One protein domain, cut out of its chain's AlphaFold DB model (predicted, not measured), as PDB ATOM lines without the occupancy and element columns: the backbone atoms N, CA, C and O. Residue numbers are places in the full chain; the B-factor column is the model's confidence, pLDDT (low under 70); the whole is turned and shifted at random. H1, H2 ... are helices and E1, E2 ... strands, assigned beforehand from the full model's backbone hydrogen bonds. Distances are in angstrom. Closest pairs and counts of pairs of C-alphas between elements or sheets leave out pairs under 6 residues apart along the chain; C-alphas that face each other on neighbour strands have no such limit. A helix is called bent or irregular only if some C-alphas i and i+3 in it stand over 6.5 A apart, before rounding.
ATOM      1  N   MET A   2     121.861 178.197 162.947       83.44
ATOM      2  CA  MET A   2     121.130 179.355 163.519       83.44
ATOM      3  C   MET A   2     119.605 179.263 163.370       83.44
ATOM      4  O   MET A   2     118.867 180.052 163.959       83.44
ATOM      5  N   GLY A   3     119.134 178.260 162.634       89.75
ATOM      6  CA  GLY A   3     117.727 177.985 162.429       89.75
ATOM      7  C   GLY A   3     117.508 176.915 161.368       89.75
ATOM      8  O   GLY A   3     118.470 176.371 160.827       89.75
ATOM      9  N   PHE A   4     116.238 176.643 161.087       92.88
ATOM     10  CA  PHE A   4     115.775 175.710 160.063       92.88
ATOM     11  C   PHE A   4     114.767 176.403 159.154       92.88
ATOM     12  O   PHE A   4     114.017 177.270 159.597       92.88
ATOM     13  N   ARG A   5     114.708 175.972 157.896       92.94
ATOM     14  CA  ARG A   5     113.663 176.358 156.947       92.94
ATOM     15  C   ARG A   5     112.836 175.122 156.625       92.94
ATOM     16  O   ARG A   5     113.392 174.105 156.221       92.94
ATOM     17  N   LYS A   6     111.520 175.226 156.775       92.06
ATOM     18  CA  LYS A   6     110.553 174.226 156.323       92.06
ATOM     19  C   LYS A   6     109.779 174.792 155.143       92.06
ATOM     20  O   LYS A   6     109.378 175.952 155.172       92.06
ATOM     21  N   VAL A   7     109.599 173.973 154.116       91.06
ATOM     22  CA  VAL A   7     108.768 174.292 152.955       91.06
ATOM     23  C   VAL A   7     107.642 173.275 152.916       91.06
ATOM     24  O   VAL A   7     107.887 172.090 152.700       91.06
ATOM     25  N   ASP A   8     106.427 173.748 153.137       88.88
ATOM     26  CA  ASP A   8     105.215 173.004 152.842       88.88
ATOM     27  C   ASP A   8     104.862 173.343 151.392       88.88
ATOM     28  O   ASP A   8     104.511 174.477 151.088       88.88
ATOM     29  N   LYS A   9     105.066 172.390 150.472       84.19
ATOM     30  CA  LYS A   9     105.029 172.639 149.017       84.19
ATOM     31  C   LYS A   9     103.659 173.067 148.476       84.19
ATOM     32  O   LYS A   9     103.603 173.471 147.320       84.19
ATOM     33  N   GLY A  10     102.604 172.984 149.283       80.75
ATOM     34  CA  GLY A  10     101.239 173.147 148.802       80.75
ATOM     35  C   GLY A  10     100.834 172.021 147.847       80.75
ATOM     36  O   GLY A  10     101.540 171.016 147.698       80.75
ATOM     37  N   ASP A  11      99.681 172.192 147.220       84.69
ATOM     38  CA  ASP A  11      99.112 171.306 146.206       84.69
ATOM     39  C   ASP A  11      98.500 172.139 145.063       84.69
ATOM     40  O   ASP A  11      98.824 173.311 144.902       84.69
ATOM     41  N   ASN A  12      97.622 171.557 144.240       83.19
ATOM     42  CA  ASN A  12      96.980 172.291 143.139       83.19
ATOM     43  C   ASN A  12      95.994 173.382 143.611       83.19
ATOM     44  O   ASN A  12      95.437 174.089 142.776       83.19
ATOM     45  N   VAL A  13      95.735 173.485 144.919       81.62
ATOM     46  CA  VAL A  13      94.763 174.410 145.522       81.62
ATOM     47  C   VAL A  13      95.444 175.389 146.481       81.62
ATOM     48  O   VAL A  13      94.982 176.516 146.645       81.62
ATOM     49  N   THR A  14      96.538 174.977 147.119       81.19
ATOM     50  CA  THR A  14      97.228 175.741 148.160       81.19
ATOM     51  C   THR A  14      98.612 176.186 147.713       81.19
ATOM     52  O   THR A  14      99.406 175.394 147.210       81.19
ATOM     53  N   GLU A  15      98.925 177.461 147.936       80.69
ATOM     54  CA  GLU A  15     100.255 177.993 147.656       80.69
ATOM     55  C   GLU A  15     101.317 177.407 148.601       80.69
ATOM     56  O   GLU A  15     101.025 177.077 149.758       80.69
ATOM     57  N   PRO A  16     102.576 177.288 148.143       83.56
ATOM     58  CA  PRO A  16     103.664 176.824 148.984       83.56
ATOM     59  C   PRO A  16     103.930 177.797 150.136       83.56
ATOM     60  O   PRO A  16     104.199 178.980 149.935       83.56
ATOM     61  N   VAL A  17     103.962 177.273 151.360       86.00
ATOM     62  CA  VAL A  17     104.245 178.054 152.567       86.00
ATOM     63  C   VAL A  17     105.649 177.744 153.066       86.00
ATOM     64  O   VAL A  17     106.035 176.591 153.278       86.00
ATOM     65  N   VAL A  18     106.428 178.796 153.303       90.69
ATOM     66  CA  VAL A  18     107.752 178.697 153.920       90.69
ATOM     67  C   VAL A  18     107.677 179.153 155.370       90.69
ATOM     68  O   VAL A  18     107.243 180.258 155.676       90.69
ATOM     69  N   THR A  19     108.142 178.296 156.272       93.62
ATOM     70  CA  THR A  19     108.282 178.611 157.694       93.62
ATOM     71  C   THR A  19     109.755 178.615 158.074       93.62
ATOM     72  O   THR A  19     110.490 177.675 157.756       93.62
ATOM     73  N   PHE A  20     110.189 179.641 158.801       95.00
ATOM     74  CA  PHE A  20     111.539 179.727 159.346       95.00
ATOM     75  C   PHE A  20     111.505 179.547 160.860       95.00
ATOM     76  O   PHE A  20     110.758 180.215 161.569       95.00
ATOM     77  N   TYR A  21     112.348 178.657 161.366       96.00
ATOM     78  CA  TYR A  21     112.520 178.408 162.788       96.00
ATOM     79  C   TYR A  21     113.870 178.952 163.223       96.00
ATOM     80  O   TYR A  21     114.902 178.332 162.977       96.00
ATOM     81  N   VAL A  22     113.871 180.112 163.866       96.44
ATOM     82  CA  VAL A  22     115.090 180.775 164.329       96.44
ATOM     83  C   VAL A  22     115.385 180.345 165.762       96.44
ATOM     84  O   VAL A  22     114.544 180.465 166.655       96.44
ATOM     85  N   LEU A  23     116.594 179.829 165.993       96.38
ATOM     86  CA  LEU A  23     117.053 179.452 167.331       96.38
ATOM     87  C   LEU A  23     117.372 180.705 168.166       96.38
ATOM     88  O   LEU A  23     117.702 181.748 167.599       96.38
ATOM     89  N   PRO A  24     117.375 180.625 169.511       94.94
ATOM     90  CA  PRO A  24     117.692 181.771 170.363       94.94
ATOM     91  C   PRO A  24     119.065 182.394 170.076       94.94
ATOM     92  O   PRO A  24     119.224 183.606 170.199       94.94
ATOM     93  N   SER A  25     120.045 181.586 169.654       94.50
ATOM     94  CA  SER A  25     121.362 182.066 169.220       94.50
ATOM     95  C   SER A  25     121.283 182.926 167.959       94.50
ATOM     96  O   SER A  25     121.877 183.997 167.925       94.50
ATOM     97  N   GLY A  26     120.512 182.495 166.955       95.62
ATOM     98  CA  GLY A  26     120.274 183.270 165.737       95.62
ATOM     99  C   GLY A  26     119.494 184.551 166.025       95.62
ATOM    100  O   GLY A  26     119.854 185.613 165.535       95.62
ATOM    101  N   TRP A  27     118.487 184.477 166.900       95.94
ATOM    102  CA  TRP A  27     117.716 185.651 167.318       95.94
ATOM    103  C   TRP A  27     118.579 186.720 167.981       95.94
ATOM    104  O   TRP A  27     118.430 187.907 167.704       95.94
ATOM    105  N   LYS A  28     119.515 186.300 168.840       94.31
ATOM    106  CA  LYS A  28     120.446 187.219 169.497       94.31
ATOM    107  C   LYS A  28     121.308 187.982 168.488       94.31
ATOM    108  O   LYS A  28     121.587 189.152 168.724       94.31
ATOM    109  N   GLU A  29     121.708 187.336 167.395       95.69
ATOM    110  CA  GLU A  29     122.472 187.991 166.331       95.69
ATOM    111  C   GLU A  29     121.597 188.953 165.518       95.69
ATOM    112  O   GLU A  29     121.981 190.100 165.317       95.69
ATOM    113  N   ILE A  30     120.385 188.531 165.137       94.38
ATOM    114  CA  ILE A  30     119.422 189.369 164.397       94.38
ATOM    115  C   ILE A  30     119.080 190.643 165.177       94.38
ATOM    116  O   ILE A  30     119.013 191.728 164.608       94.38
ATOM    117  N   CYS A  31     118.877 190.528 166.489       96.38
ATOM    118  CA  CYS A  31     118.500 191.653 167.343       96.38
ATOM    119  C   CYS A  31     119.693 192.405 167.943       96.38
ATOM    120  O   CYS A  31     119.509 193.176 168.886       96.38
ATOM    121  N   LYS A  32     120.921 192.177 167.473       95.94
ATOM    122  CA  LYS A  32     122.104 192.835 168.033       95.94
ATOM    123  C   LYS A  32     121.979 194.358 167.911       95.94
ATOM    124  O   LYS A  32     121.766 194.888 166.830       95.94
ATOM    125  N   GLY A  33     122.104 195.054 169.043       96.81
ATOM    126  CA  GLY A  33     121.895 196.507 169.127       96.81
ATOM    127  C   GLY A  33     120.442 196.940 169.374       96.81
ATOM    128  O   GLY A  33     120.192 198.131 169.522       96.81
ATOM    129  N   PHE A  34     119.500 196.000 169.485       96.44
ATOM    130  CA  PHE A  34     118.083 196.258 169.747       96.44
ATOM    131  C   PHE A  34     117.579 195.471 170.967       96.44
ATOM    132  O   PHE A  34     118.160 194.464 171.380       96.44
ATOM    133  N   ASP A  35     116.447 195.895 171.537       96.50
ATOM    134  CA  ASP A  35     115.745 195.091 172.540       96.50
ATOM    135  C   ASP A  35     115.067 193.888 171.868       96.50
ATOM    136  O   ASP A  35     113.973 193.982 171.310       96.50
ATOM    137  N   SER A  36     115.720 192.732 171.969       95.62
ATOM    138  CA  SER A  36     115.246 191.462 171.410       95.62
ATOM    139  C   SER A  36     113.822 191.058 171.818       95.62
ATOM    140  O   SER A  36     113.150 190.383 171.037       95.62
ATOM    141  N   ARG A  37     113.333 191.444 173.008       94.31
ATOM    142  CA  ARG A  37     111.958 191.134 173.435       94.31
ATOM    143  C   ARG A  37     110.966 192.057 172.753       94.31
ATOM    144  O   ARG A  37     109.931 191.591 172.280       94.31
ATOM    145  N   LYS A  38     111.298 193.348 172.679       96.38
ATOM    146  CA  LYS A  38     110.481 194.337 171.973       96.38
ATOM    147  C   LYS A  38     110.367 193.983 170.492       96.38
ATOM    148  O   LYS A  38     109.257 193.957 169.976       96.38
ATOM    149  N   VAL A  39     111.482 193.639 169.843       96.81
ATOM    150  CA  VAL A  39     111.490 193.198 168.438       96.81
ATOM    151  C   VAL A  39     110.592 191.974 168.255       96.81
ATOM    152  O   VAL A  39     109.747 191.976 167.369       96.81
ATOM    153  N   ALA A  40     110.700 190.965 169.125       96.12
ATOM    154  CA  ALA A  40     109.890 189.753 169.000       96.12
ATOM    155  C   ALA A  40     108.391 190.053 169.109       96.12
ATOM    156  O   ALA A  40     107.601 189.486 168.361       96.12
ATOM    157  N   ARG A  41     108.005 190.961 170.013       95.56
ATOM    158  CA  ARG A  41     106.612 191.381 170.166       95.56
ATOM    159  C   ARG A  41     106.106 192.146 168.948       95.56
ATOM    160  O   ARG A  41     105.052 191.801 168.442       95.56
ATOM    161  N   LEU A  42     106.895 193.082 168.422       95.31
ATOM    162  CA  LEU A  42     106.551 193.799 167.191       95.31
ATOM    163  C   LEU A  42     106.385 192.847 165.999       95.31
ATOM    164  O   LEU A  42     105.472 193.026 165.206       95.31
ATOM    165  N   CYS A  43     107.216 191.807 165.888       94.88
ATOM    166  CA  CYS A  43     107.056 190.797 164.842       94.88
ATOM    167  C   CYS A  43     105.790 189.943 165.021       94.88
ATOM    168  O   CYS A  43     105.224 189.501 164.024       94.88
ATOM    169  N   VAL A  44     105.354 189.686 166.261       94.81
ATOM    170  CA  VAL A  44     104.061 189.031 166.530       94.81
ATOM    171  C   VAL A  44     102.911 189.961 166.147       94.81
ATOM    172  O   VAL A  44     102.008 189.532 165.437       94.81
ATOM    173  N   ASP A  45     102.972 191.229 166.557       93.44
ATOM    174  CA  ASP A  45     101.938 192.231 166.273       93.44
ATOM    175  C   ASP A  45     101.804 192.497 164.759       93.44
ATOM    176  O   ASP A  45     100.699 192.664 164.254       93.44
ATOM    177  N   ALA A  46     102.917 192.461 164.018       92.69
ATOM    178  CA  ALA A  46     102.951 192.553 162.554       92.69
ATOM    179  C   ALA A  46     102.516 191.259 161.836       92.69
ATOM    180  O   ALA A  46     102.510 191.209 160.611       92.69
ATOM    181  N   GLY A  47     102.208 190.187 162.574       91.88
ATOM    182  CA  GLY A  47     101.797 188.905 162.005       91.88
ATOM    183  C   GLY A  47     102.929 188.081 161.383       91.88
ATOM    184  O   GLY A  47     102.664 187.021 160.826       91.88
ATOM    185  N   TRP A  48     104.191 188.504 161.491       93.38
ATOM    186  CA  TRP A  48     105.340 187.785 160.921       93.38
ATOM    187  C   TRP A  48     105.757 186.579 161.755       93.38
ATOM    188  O   TRP A  48     106.276 185.596 161.225       93.38
ATOM    189  N   LEU A  49     105.563 186.665 163.071       94.62
ATOM    190  CA  LEU A  49     105.997 185.668 164.038       94.62
ATOM    191  C   LEU A  49     104.781 185.009 164.684       94.62
ATOM    192  O   LEU A  49     103.919 185.685 165.237       94.62
ATOM    193  N   LYS A  50     104.721 183.676 164.653       94.06
ATOM    194  CA  LYS A  50     103.626 182.929 165.275       94.06
ATOM    195  C   LYS A  50     103.752 182.962 166.810       94.06
ATOM    196  O   LYS A  50     104.733 182.415 167.325       94.06
ATOM    197  N   PRO A  51     102.790 183.532 167.559       93.19
ATOM    198  CA  PRO A  51     102.803 183.461 169.016       93.19
ATOM    199  C   PRO A  51     102.572 182.022 169.495       93.19
ATOM    200  O   PRO A  51     101.907 181.229 168.826       93.19
ATOM    201  N   GLY A  52     103.139 181.688 170.650       88.25
ATOM    202  CA  GLY A  52     102.867 180.435 171.338       88.25
ATOM    203  C   GLY A  52     101.533 180.442 172.059       88.25
ATOM    204  O   GLY A  52     101.005 181.494 172.418       88.25
ATOM    205  N   GLU A  53     101.005 179.244 172.298       84.69
ATOM    206  CA  GLU A  53      99.744 179.036 173.022       84.69
ATOM    207  C   GLU A  53      99.795 179.593 174.455       84.69
ATOM    208  O   GLU A  53      98.774 179.985 175.008       84.69
ATOM    209  N   ASP A  54     100.992 179.698 175.039       85.94
ATOM    210  CA  ASP A  54     101.241 180.288 176.357       85.94
ATOM    211  C   ASP A  54     101.400 181.824 176.326       85.94
ATOM    212  O   ASP A  54     101.837 182.428 177.309       85.94
ATOM    213  N   GLY A  55     101.097 182.467 175.192       83.25
ATOM    214  CA  GLY A  55     101.254 183.907 174.983       83.25
ATOM    215  C   GLY A  55     102.710 184.362 174.852       83.25
ATOM    216  O   GLY A  55     102.984 185.563 174.797       83.25
ATOM    217  N   ARG A  56     103.676 183.434 174.805       90.81
ATOM    218  CA  ARG A  56     105.085 183.773 174.585       90.81
ATOM    219  C   ARG A  56     105.384 183.923 173.102       90.81
ATOM    220  O   ARG A  56     104.765 183.319 172.239       90.81
ATOM    221  N   THR A  57     106.437 184.670 172.799       93.38
ATOM    222  CA  THR A  57     106.919 184.864 171.423       93.38
ATOM    223  C   THR A  57     107.768 183.694 170.909       93.38
ATOM    224  O   THR A  57     108.291 183.756 169.804       93.38
ATOM    225  N   GLN A  58     107.982 182.647 171.712       94.38
ATOM    226  CA  GLN A  58     108.739 181.456 171.326       94.38
ATOM    227  C   GLN A  58     107.865 180.214 171.434       94.38
ATOM    228  O   GLN A  58     107.184 180.035 172.441       94.38
ATOM    229  N   ASN A  59     108.015 179.307 170.472       94.06
ATOM    230  CA  ASN A  59     107.325 178.024 170.414       94.06
ATOM    231  C   ASN A  59     108.280 176.865 170.691       94.06
ATOM    232  O   ASN A  59     109.434 176.889 170.262       94.06
ATOM    233  N   SER A  60     107.787 175.824 171.360       94.75
ATOM    234  CA  SER A  60     108.502 174.553 171.502       94.75
ATOM    235  C   SER A  60     108.188 173.662 170.303       94.75
ATOM    236  O   SER A  60     107.131 173.042 170.250       94.75
ATOM    237  N   ILE A  61     109.103 173.598 169.335       94.62
ATOM    238  CA  ILE A  61     108.930 172.840 168.091       94.62
ATOM    239  C   ILE A  61     109.957 171.714 168.031       94.62
ATOM    240  O   ILE A  61     111.124 171.897 168.387       94.62
ATOM    241  N   ARG A  62     109.529 170.530 167.581       94.56
ATOM    242  CA  ARG A  62     110.445 169.428 167.281       94.56
ATOM    243  C   ARG A  62     111.081 169.672 165.919       94.56
ATOM    244  O   ARG A  62     110.417 169.564 164.893       94.56
ATOM    245  N   LEU A  63     112.359 170.025 165.931       92.69
ATOM    246  CA  LEU A  63     113.138 170.296 164.734       92.69
ATOM    247  C   LEU A  63     113.801 169.013 164.218       92.69
ATOM    248  O   LEU A  63     114.098 168.114 165.019       92.69
ATOM    249  N   PRO A  64     114.067 168.935 162.903       89.50
ATOM    250  CA  PRO A  64     114.907 167.887 162.343       89.50
ATOM    251  C   PRO A  64     116.261 167.847 163.058       89.50
ATOM    252  O   PRO A  64     116.787 168.891 163.440       89.50
ATOM    253  N   GLU A  65     116.810 166.646 163.240       88.25
ATOM    254  CA  GLU A  65     118.164 166.371 163.762       88.25
ATOM    255  C   GLU A  65     118.416 166.732 165.238       88.25
ATOM    256  O   GLU A  65     119.086 165.979 165.938       88.25
ATOM    257  N   ILE A  66     117.862 167.834 165.750       91.81
ATOM    258  CA  ILE A  66     118.192 168.370 167.083       91.81
ATOM    259  C   ILE A  66     117.045 168.277 168.102       91.81
ATOM    260  O   ILE A  66     117.205 168.698 169.252       91.81
ATOM    261  N   GLY A  67     115.896 167.731 167.696       93.44
ATOM    262  CA  GLY A  67     114.765 167.444 168.576       93.44
ATOM    263  C   GLY A  67     113.980 168.682 169.019       93.44
ATOM    264  O   GLY A  67     113.899 169.681 168.308       93.44
ATOM    265  N   LEU A  68     113.333 168.594 170.187       95.06
ATOM    266  CA  LEU A  68     112.487 169.665 170.723       95.06
ATOM    267  C   LEU A  68     113.335 170.873 171.140       95.06
ATOM    268  O   LEU A  68     114.224 170.754 171.987       95.06
ATOM    269  N   LYS A  69     113.046 172.044 170.571       95.25
ATOM    270  CA  LYS A  69     113.725 173.305 170.889       95.25
ATOM    271  C   LYS A  69     112.737 174.459 170.963       95.25
ATOM    272  O   LYS A  69     111.715 174.465 170.283       95.25
ATOM    273  N   ARG A  70     113.094 175.466 171.761       94.50
ATOM    274  CA  ARG A  70     112.418 176.765 171.750       94.50
ATOM    275  C   ARG A  70     112.914 177.572 170.558       94.50
ATOM    276  O   ARG A  70     114.119 177.771 170.429       94.50
ATOM    277  N   VAL A  71     111.998 178.029 169.717       96.25
ATOM    278  CA  VAL A  71     112.294 178.773 168.488       96.25
ATOM    279  C   VAL A  71     111.355 179.952 168.308       96.25
ATOM    280  O   VAL A  71     110.220 179.938 168.781       96.25
ATOM    281  N   TYR A  72     111.827 180.950 167.576       96.62
ATOM    282  CA  TYR A  72     110.982 181.974 166.977       96.62
ATOM    283  C   TYR A  72     110.524 181.463 165.611       96.62
ATOM    284  O   TYR A  72     111.359 181.087 164.785       96.62
ATOM    285  N   GLN A  73     109.211 181.380 165.400       95.75
ATOM    286  CA  GLN A  73     108.630 180.815 164.184       95.75
ATOM    287  C   GLN A  73     108.134 181.940 163.280       95.75
ATOM    288  O   GLN A  73     107.083 182.518 163.546       95.75
ATOM    289  N   PHE A  74     108.876 182.215 162.213       94.94
ATOM    290  CA  PHE A  74     108.478 183.162 161.179       94.94
ATOM    291  C   PHE A  74     107.708 182.473 160.058       94.94
ATOM    292  O   PHE A  74     108.044 181.351 159.669       94.94
ATOM    293  N   ASN A  75     106.706 183.162 159.524       91.62
ATOM    294  CA  ASN A  75     106.015 182.777 158.296       91.62
ATOM    295  C   ASN A  75     106.602 183.513 157.076       91.62
ATOM    296  O   ASN A  75     107.603 184.221 157.181       91.62
ATOM    297  N   THR A  76     105.986 183.325 155.910       88.50
ATOM    298  CA  THR A  76     106.433 183.904 154.634       88.50
ATOM    299  C   THR A  76     106.388 185.428 154.597       88.50
ATOM    300  O   THR A  76     107.186 186.022 153.878       88.50
ATOM    301  N   GLN A  77     105.521 186.074 155.383       86.56
ATOM    302  CA  GLN A  77     105.327 187.526 155.319       86.56
ATOM    303  C   GLN A  77     106.564 188.320 155.747       86.56
ATOM    304  O   GLN A  77     106.743 189.453 155.312       86.56
ATOM    305  N   VAL A  78     107.463 187.719 156.536       89.06
ATOM    306  CA  VAL A  78     108.718 188.366 156.957       89.06
ATOM    307  C   VAL A  78     109.631 188.734 155.779       89.06
ATOM    308  O   VAL A  78     110.503 189.586 155.924       89.06
TER     309      VAL A  78
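What this domain is: This is residues 2 to 78 of the 85 residues of the protein "Helicase" of Salmonella enterica subsp. enterica serovar Heidelberg (UniProt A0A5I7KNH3). Two antiparallel hairpins, the long E1 and E2 and the shorter E3 and E4, join through the sharply bent E4 into one strongly twisted sheet. H1 packs on this sheet, over E2, while H2, about perpendicular to H1, only grazes it; the turn of the first hairpin, at Asn 12, and the link between the helices, at Gly 33, lie at opposite ends of the length. The printed part has 77 residues, with two named helices and four named strands in the order E1, E2, H1, H2, E3, E4; the sheet's order is E1, E2, E4, E3, all antiparallel, and the class is mixed, helices and strands. The whole is compact, with a radius of gyration of the C-alphas of 13.0 A and spans of 43 by 29 by 24 A.

How they stand to each other: E1, residues 3 to 8, and E2, residues 17 to 22, are a hairpin at 166 degrees, with N 6 and O 19 within hydrogen-bond range at 2.8 A. E2 is also the antiparallel neighbour of E4, residues 67 to 74, with N 22 and O 72 at 2.8 A. E4 bends by 74 degrees at residue 70, and its pairing is staggered: residues 72 to 74 pair with E2, residues 67 to 71 with E3, residues 59 to 63. E3 and E4 are a hairpin, with N 61 and O 69 at 2.9 A. The edge strands are E1 and E3; their closest C-alphas, those of Phe 4 and Leu 63, are 7.6 A apart. H1, residues 24 to 30, is on the sheet at a height of 8.6 A, over E2 and along the strands, at 6 degrees to E2 on the local plane. E2, H1, H2 and E3 form a split strand-helix-strand unit, two strands of one sheet that are not neighbours, with E4 between them in the sheet and the helices between them along the chain, and its crossover is right-handed. H2, residues 36 to 45, only grazes the sheet with its residues 40 to 44. H1 and H2 are close but not clearly touching; their closest C-alphas, those of Lys 28 and Ser 36, are 7.0 A apart. In both helices every O i to N i+4 pair is within hydrogen-bond range.

Where its parts are: E1 begins at C-alpha 3, (117.727, 177.985, 162.429), and is 16.5 A long; E2 is 16.2 A. H1 is 9.8 A long, and H2 is 14.3 A, beginning at C-alpha 36, (115.246, 191.462, 171.410). E3 is 11.2 A long, and E4, 18.5 A, ends at C-alpha 74, (108.478, 183.162, 161.179).

The domain as a whole: The two C-alphas farthest apart, those of Asn 12 and Gly 33, are 43.4 A apart. The link from H2 to E3, residues 46 to 58, is long. The printed part has no cut, and no printed residue is under 70 in pLDDT.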